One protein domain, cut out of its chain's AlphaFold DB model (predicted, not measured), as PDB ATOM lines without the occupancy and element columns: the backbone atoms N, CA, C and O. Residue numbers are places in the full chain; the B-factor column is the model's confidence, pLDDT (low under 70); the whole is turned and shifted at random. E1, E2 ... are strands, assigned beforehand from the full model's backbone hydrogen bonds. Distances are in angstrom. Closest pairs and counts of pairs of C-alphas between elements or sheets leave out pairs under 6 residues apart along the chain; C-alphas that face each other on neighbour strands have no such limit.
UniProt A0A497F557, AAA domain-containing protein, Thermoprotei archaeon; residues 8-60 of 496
ATOM      1  N   LEU A   8      35.364 -33.753 -15.045       84.00
ATOM      2  CA  LEU A   8      35.981 -34.953 -14.502       84.00
ATOM      3  C   LEU A   8      35.824 -34.963 -12.980       84.00
ATOM      4  O   LEU A   8      36.117 -33.983 -12.298       84.00
ATOM      5  N   ARG A   9      35.381 -36.089 -12.433       84.19
ATOM      6  CA  ARG A   9      35.311 -36.325 -10.994       84.19
ATOM      7  C   ARG A   9      36.175 -37.516 -10.631       84.19
ATOM      8  O   ARG A   9      35.969 -38.617 -11.153       84.19
ATOM      9  N   LEU A  10      37.129 -37.286  -9.742       83.44
ATOM     10  CA  LEU A  10      38.125 -38.263  -9.326       83.44
ATOM     11  C   LEU A  10      37.935 -38.612  -7.849       83.44
ATOM     12  O   LEU A  10      37.871 -37.721  -7.009       83.44
ATOM     13  N   ALA A  11      37.862 -39.905  -7.542       81.06
ATOM     14  CA  ALA A  11      37.925 -40.426  -6.184       81.06
ATOM     15  C   ALA A  11      39.382 -40.700  -5.811       81.06
ATOM     16  O   ALA A  11      40.037 -41.530  -6.449       81.06
ATOM     17  N   CYS A  12      39.877 -40.036  -4.770       81.44
ATOM     18  CA  CYS A  12      41.242 -40.198  -4.273       81.44
ATOM     19  C   CYS A  12      41.282 -40.162  -2.740       81.44
ATOM     20  O   CYS A  12      40.462 -39.498  -2.109       81.44
ATOM     21  N   PHE A  13      42.241 -40.864  -2.130       76.62
ATOM     22  CA  PHE A  13      42.478 -40.770  -0.682       76.62
ATOM     23  C   PHE A  13      43.130 -39.440  -0.300       76.62
ATOM     24  O   PHE A  13      42.765 -38.832   0.707       76.62
ATOM     25  N   GLU A  14      44.060 -38.980  -1.133       75.56
ATOM     26  CA  GLU A  14      44.748 -37.699  -1.030       75.56
ATOM     27  C   GLU A  14      44.696 -37.003  -2.387       75.56
ATOM     28  O   GLU A  14      44.733 -37.659  -3.431       75.56
ATOM     29  N   LYS A  15      44.576 -35.673  -2.377       76.12
ATOM     30  CA  LYS A  15      44.506 -34.899  -3.616       76.12
ATOM     31  C   LYS A  15      45.865 -34.971  -4.323       76.12
ATOM     32  O   LYS A  15      46.864 -34.592  -3.711       76.12
ATOM     33  N   PRO A  16      45.925 -35.429  -5.584       73.31
ATOM     34  CA  PRO A  16      47.180 -35.478  -6.320       73.31
ATOM     35  C   PRO A  16      47.729 -34.062  -6.544       73.31
ATOM     36  O   PRO A  16      46.976 -33.137  -6.850       73.31
ATOM     37  N   LEU A  17      49.051 -33.906  -6.421       66.12
ATOM     38  CA  LEU A  17      49.762 -32.637  -6.647       66.12
ATOM     39  C   LEU A  17      49.671 -32.146  -8.099       66.12
ATOM     40  O   LEU A  17      49.734 -30.945  -8.353       66.12
ATOM     41  N   HIS A  18      49.508 -33.066  -9.051       71.69
ATOM     42  CA  HIS A  18      49.412 -32.756 -10.472       71.69
ATOM     43  C   HIS A  18      48.123 -33.320 -11.064       71.69
ATOM     44  O   HIS A  18      47.750 -34.468 -10.819       71.69
ATOM     45  N   LEU A  19      47.453 -32.494 -11.870       69.00
ATOM     46  CA  LEU A  19      46.320 -32.919 -12.683       69.00
ATOM     47  C   LEU A  19      46.810 -33.939 -13.724       69.00
ATOM     48  O   LEU A  19      47.843 -33.693 -14.354       69.00
ATOM     49  N   PRO A  20      46.093 -35.054 -13.954       70.75
ATOM     50  CA  PRO A  20      46.493 -36.073 -14.922       70.75
ATOM     51  C   PRO A  20      46.191 -35.616 -16.360       70.75
ATOM     52  O   PRO A  20      45.355 -36.189 -17.055       70.75
ATOM     53  N   ILE A  21      46.836 -34.536 -16.802       77.88
ATOM     54  CA  ILE A  21      46.678 -33.963 -18.143       77.88
ATOM     55  C   ILE A  21      47.184 -34.980 -19.177       77.88
ATOM     56  O   ILE A  21      48.238 -35.585 -19.006       77.88
ATOM     57  N   GLY A  22      46.417 -35.188 -20.248       78.94
ATOM     58  CA  GLY A  22      46.708 -36.174 -21.292       78.94
ATOM     59  C   GLY A  22      46.200 -37.587 -20.991       78.94
ATOM     60  O   GLY A  22      46.241 -38.441 -21.876       78.94
ATOM     61  N   ALA A  23      45.667 -37.848 -19.792       82.50
ATOM     62  CA  ALA A  23      45.084 -39.145 -19.471       82.50
ATOM     63  C   ALA A  23      43.834 -39.435 -20.312       82.50
ATOM     64  O   ALA A  23      42.950 -38.587 -20.460       82.50
ATOM     65  N   VAL A  24      43.743 -40.665 -20.822       84.00
ATOM     66  CA  VAL A  24      42.578 -41.148 -21.567       84.00
ATOM     67  C   VAL A  24      41.594 -41.804 -20.602       84.00
ATOM     68  O   VAL A  24      41.891 -42.832 -19.990       84.00
ATOM     69  N   VAL A  25      40.400 -41.228 -20.501       84.25
ATOM     70  CA  VAL A  25      39.273 -41.778 -19.748       84.25
ATOM     71  C   VAL A  25      38.419 -42.608 -20.700       84.25
ATOM     72  O   VAL A  25      37.760 -42.066 -21.586       84.25
ATOM     73  N   THR A  26      38.412 -43.926 -20.517       82.00
ATOM     74  CA  THR A  26      37.647 -44.868 -21.356       82.00
ATOM     75  C   THR A  26      36.363 -45.355 -20.695       82.00
ATOM     76  O   THR A  26      35.377 -45.596 -21.386       82.00
ATOM     77  N   ARG A  27      36.355 -45.481 -19.363       80.94
ATOM     78  CA  ARG A  27      35.214 -45.972 -18.578       80.94
ATOM     79  C   ARG A  27      35.197 -45.386 -17.167       80.94
ATOM     80  O   ARG A  27      36.237 -44.993 -16.638       80.94
ATOM     81  N   ILE A  28      34.019 -45.382 -16.547       81.06
ATOM     82  CA  ILE A  28      33.864 -45.116 -15.108       81.06
ATOM     83  C   ILE A  28      34.530 -46.258 -14.323       81.06
ATOM     84  O   ILE A  28      34.543 -47.405 -14.771       81.06
ATOM     85  N   GLY A  29      35.152 -45.936 -13.191       76.69
ATOM     86  CA  GLY A  29      35.919 -46.868 -12.363       76.69
ATOM     87  C   GLY A  29      37.351 -47.131 -12.842       76.69
ATOM     88  O   GLY A  29      38.090 -47.833 -12.154       76.69
ATOM     89  N   GLN A  30      37.774 -46.572 -13.985       81.81
ATOM     90  CA  GLN A  30      39.166 -46.647 -14.441       81.81
ATOM     91  C   GLN A  30      40.093 -45.924 -13.457       81.81
ATOM     92  O   GLN A  30      39.810 -44.806 -13.028       81.81
ATOM     93  N   GLU A  31      41.219 -46.551 -13.133       82.12
ATOM     94  CA  GLU A  31      42.295 -45.921 -12.376       82.12
ATOM     95  C   GLU A  31      43.225 -45.189 -13.356       82.12
ATOM     96  O   GLU A  31      43.734 -45.791 -14.302       82.12
ATOM     97  N   ILE A  32      43.365 -43.872 -13.189       82.56
ATOM     98  CA  ILE A  32      44.205 -43.025 -14.062       82.56
ATOM     99  C   ILE A  32      45.608 -42.861 -13.475       82.56
ATOM    100  O   ILE A  32      46.587 -42.736 -14.205       82.56
ATOM    101  N   ALA A  33      45.692 -42.850 -12.150       77.88
ATOM    102  CA  ALA A  33      46.921 -42.764 -11.384       77.88
ATOM    103  C   ALA A  33      46.771 -43.634 -10.126       77.88
ATOM    104  O   ALA A  33      45.634 -43.911  -9.732       77.88
ATOM    105  N   PRO A  34      47.871 -44.052  -9.475       75.50
ATOM    106  CA  PRO A  34      47.802 -44.879  -8.274       75.50
ATOM    107  C   PRO A  34      46.909 -44.237  -7.207       75.50
ATOM    108  O   PRO A  34      47.170 -43.121  -6.759       75.50
ATOM    109  N   GLY A  35      45.829 -44.913  -6.820       74.12
ATOM    110  CA  GLY A  35      44.892 -44.412  -5.817       74.12
ATOM    111  C   GLY A  35      43.788 -43.494  -6.355       74.12
ATOM    112  O   GLY A  35      42.866 -43.187  -5.596       74.12
ATOM    113  N   VAL A  36      43.810 -43.109  -7.638       81.56
ATOM    114  CA  VAL A  36      42.890 -42.131  -8.246       81.56
ATOM    115  C   VAL A  36      41.963 -42.802  -9.263       81.56
ATOM    116  O   VAL A  36      42.361 -43.113 -10.391       81.56
ATOM    117  N   LYS A  37      40.697 -42.986  -8.879       83.00
ATOM    118  CA  LYS A  37      39.655 -43.607  -9.712       83.00
ATOM    119  C   LYS A  37      38.737 -42.568 -10.342       83.00
ATOM    120  O   LYS A  37      38.329 -41.611  -9.688       83.00
ATOM    121  N   VAL A  38      38.339 -42.786 -11.590       82.62
ATOM    122  CA  VAL A  38      37.312 -41.970 -12.250       82.62
ATOM    123  C   VAL A  38      35.941 -42.351 -11.717       82.62
ATOM    124  O   VAL A  38      35.461 -43.451 -11.976       82.62
ATOM    125  N   VAL A  39      35.286 -41.430 -11.022       78.56
ATOM    126  CA  VAL A  39      33.887 -41.594 -10.598       78.56
ATOM    127  C   VAL A  39      32.947 -41.131 -11.698       78.56
ATOM    128  O   VAL A  39      31.917 -41.743 -11.968       78.56
ATOM    129  N   PHE A  40      33.306 -40.037 -12.364       80.38
ATOM    130  CA  PHE A  40      32.503 -39.490 -13.439       80.38
ATOM    131  C   PHE A  40      33.369 -38.742 -14.445       80.38
ATOM    132  O   PHE A  40      34.328 -38.073 -14.076       80.38
ATOM    133  N   ALA A  41      33.009 -38.837 -15.721       80.69
ATOM    134  CA  ALA A  41      33.597 -38.040 -16.781       80.69
ATOM    135  C   ALA A  41      32.550 -37.742 -17.853       80.69
ATOM    136  O   ALA A  41      31.657 -38.558 -18.107       80.69
ATOM    137  N   ARG A  42      32.663 -36.582 -18.503       80.12
ATOM    138  CA  ARG A  42      31.830 -36.233 -19.658       80.12
ATOM    139  C   ARG A  42      32.629 -35.446 -20.700       80.12
ATOM    140  O   ARG A  42      33.142 -34.376 -20.366       80.12
ATOM    141  N   PRO A  43      32.655 -35.884 -21.975       79.88
ATOM    142  CA  PRO A  43      32.124 -37.149 -22.524       79.88
ATOM    143  C   PRO A  43      32.991 -38.378 -22.170       79.88
ATOM    144  O   PRO A  43      34.081 -38.228 -21.629       79.88
ATOM    145  N   ILE A  44      32.516 -39.594 -22.463       79.75
ATOM    146  CA  ILE A  44      33.299 -40.845 -22.385       79.75
ATOM    147  C   ILE A  44      33.183 -41.547 -23.749       79.75
ATOM    148  O   ILE A  44      32.054 -41.702 -24.219       79.75
ATOM    149  N   PRO A  45      34.293 -41.972 -24.385       85.12
ATOM    150  CA  PRO A  45      35.687 -41.783 -23.971       85.12
ATOM    151  C   PRO A  45      36.184 -40.339 -24.202       85.12
ATOM    152  O   PRO A  45      35.730 -39.669 -25.129       85.12
ATOM    153  N   SER A  46      37.110 -39.840 -23.375       86.38
ATOM    154  CA  SER A  46      37.679 -38.481 -23.494       86.38
ATOM    155  C   SER A  46      39.130 -38.378 -23.023       86.38
ATOM    156  O   SER A  46      39.650 -39.288 -22.381       86.38
ATOM    157  N   ILE A  47      39.790 -37.265 -23.356       87.00
ATOM    158  CA  ILE A  47      41.135 -36.915 -22.870       87.00
ATOM    159  C   ILE A  47      41.040 -35.775 -21.857       87.00
ATOM    160  O   ILE A  47      40.347 -34.782 -22.095       87.00
ATOM    161  N   VAL A  48      41.760 -35.896 -20.745       84.31
ATOM    162  CA  VAL A  48      41.884 -34.832 -19.740       84.31
ATOM    163  C   VAL A  48      42.783 -33.716 -20.277       84.31
ATOM    164  O   VAL A  48      43.914 -33.959 -20.691       84.31
ATOM    165  N   THR A  49      42.284 -32.483 -20.271       85.56
ATOM    166  CA  THR A  49      42.985 -31.291 -20.777       85.56
ATOM    167  C   THR A  49      43.088 -30.223 -19.688       85.56
ATOM    168  O   THR A  49      42.477 -30.349 -18.631       85.56
ATOM    169  N   THR A  50      43.820 -29.137 -19.943       81.94
ATOM    170  CA  THR A  50      43.899 -27.972 -19.038       81.94
ATOM    171  C   THR A  50      42.557 -27.262 -18.835       81.94
ATOM    172  O   THR A  50      42.376 -26.585 -17.829       81.94
ATOM    173  N   HIS A  51      41.610 -27.432 -19.760       81.44
ATOM    174  CA  HIS A  51      40.259 -26.865 -19.684       81.44
ATOM    175  C   HIS A  51      39.245 -27.793 -18.998       81.44
ATOM    176  O   HIS A  51      38.059 -27.475 -18.953       81.44
ATOM    177  N   THR A  52      39.676 -28.962 -18.515       82.38
ATOM    178  CA  THR A  52      38.793 -29.910 -17.832       82.38
ATOM    179  C   THR A  52      38.546 -29.448 -16.396       82.38
ATOM    180  O   THR A  52      39.485 -29.329 -15.612       82.38
ATOM    181  N   GLU A  53      37.285 -29.243 -16.022       81.94
ATOM    182  CA  GLU A  53      36.902 -28.976 -14.634       81.94
ATOM    183  C   GLU A  53      37.032 -30.263 -13.811       81.94
ATOM    184  O   GLU A  53      36.304 -31.234 -14.038       81.94
ATOM    185  N   VAL A  54      37.978 -30.285 -12.864       82.81
ATOM    186  CA  VAL A  54      38.249 -31.458 -12.023       82.81
ATOM    187  C   VAL A  54      37.694 -31.259 -10.618       82.81
ATOM    188  O   VAL A  54      38.069 -30.329  -9.907       82.81
ATOM    189  N   THR A  55      36.834 -32.182 -10.197       82.50
ATOM    190  CA  THR A  55      36.317 -32.277  -8.826       82.50
ATOM    191  C   THR A  55      36.879 -33.516  -8.139       82.50
ATOM    192  O   THR A  55      36.918 -34.597  -8.725       82.50
ATOM    193  N   TYR A  56      37.322 -33.369  -6.893       81.94
ATOM    194  CA  TYR A  56      37.848 -34.477  -6.097       81.94
ATOM    195  C   TYR A  56      36.821 -34.901  -5.055       81.94
ATOM    196  O   TYR A  56      36.265 -34.051  -4.360       81.94
ATOM    197  N   VAL A  57      36.596 -36.206  -4.949       81.06
ATOM    198  CA  VAL A  57      35.765 -36.830  -3.918       81.06
ATOM    199  C   VAL A  57      36.627 -37.801  -3.125       81.06
ATOM    200  O   VAL A  57      37.580 -38.383  -3.644       81.06
ATOM    201  N   ASP A  58      36.296 -37.962  -1.853       80.69
ATOM    202  CA  ASP A  58      36.910 -38.967  -1.003       80.69
ATOM    203  C   ASP A  58      36.672 -40.376  -1.558       80.69
ATOM    204  O   ASP A  58      35.550 -40.761  -1.894       80.69
ATOM    205  N   ARG A  59      37.749 -41.158  -1.677       80.00
ATOM    206  CA  ARG A  59      37.660 -42.560  -2.090       80.00
ATOM    207  C   ARG A  59      37.265 -43.440  -0.908       80.00
ATOM    208  O   ARG A  59      37.983 -43.493   0.089       80.00
ATOM    209  N   TYR A  60      36.185 -44.195  -1.081       83.06
ATOM    210  CA  TYR A  60      35.771 -45.264  -0.178       83.06
ATOM    211  C   TYR A  60      35.878 -46.600  -0.901       83.06
ATOM    212  O   TYR A  60      35.310 -46.774  -1.980       83.06
TER     213      TYR A  60
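AT A GLANCE: This is residues 8 to 60 of the 496 residues of the protein "AAA domain-containing protein" of Thermoprotei archaeon (UniProt A0A497F557). With little regular structure, this is a small, strongly twisted wall of four strands, E2, E3, E1 and E4 across it, with the long loop of residues 13 to 30 swinging over one face. The printed part has 53 residues, 21 of them in E1 to E4, all strand by class, with no named helix. The sheet is mixed; the whole is compact, radius of gyration of the C-alphas 9.8 A, spans 24 by 20 by 16 A.

IN THESE COORDINATES: E1, residues 8 to 12, starts at C-alpha (35.981, -34.953, -14.502) and spans 12.6 A. E2 is residues 31 to 33, 5.7 A; E3 residues 36 to 42, 17.0 A. E4, residues 53 to 58, 16.9 A, ends at C-alpha (36.910, -38.967, -1.003).

HOW THE PARTS SIT: E1 and E4 are parallel at 27 degrees; N 10 and O 55 are 2.9 A apart. E3 and E1 are antiparallel at 164 degrees, N 9 to O 40 2.8 A. E2 and E3 form a hairpin, N 36 to O 33 2.9 A. E2 and E4 are apart.

THE WHOLE: The printed part has no cut. The link E1 to E2 is long; pLDDT is under 70 at residues 17 and 19.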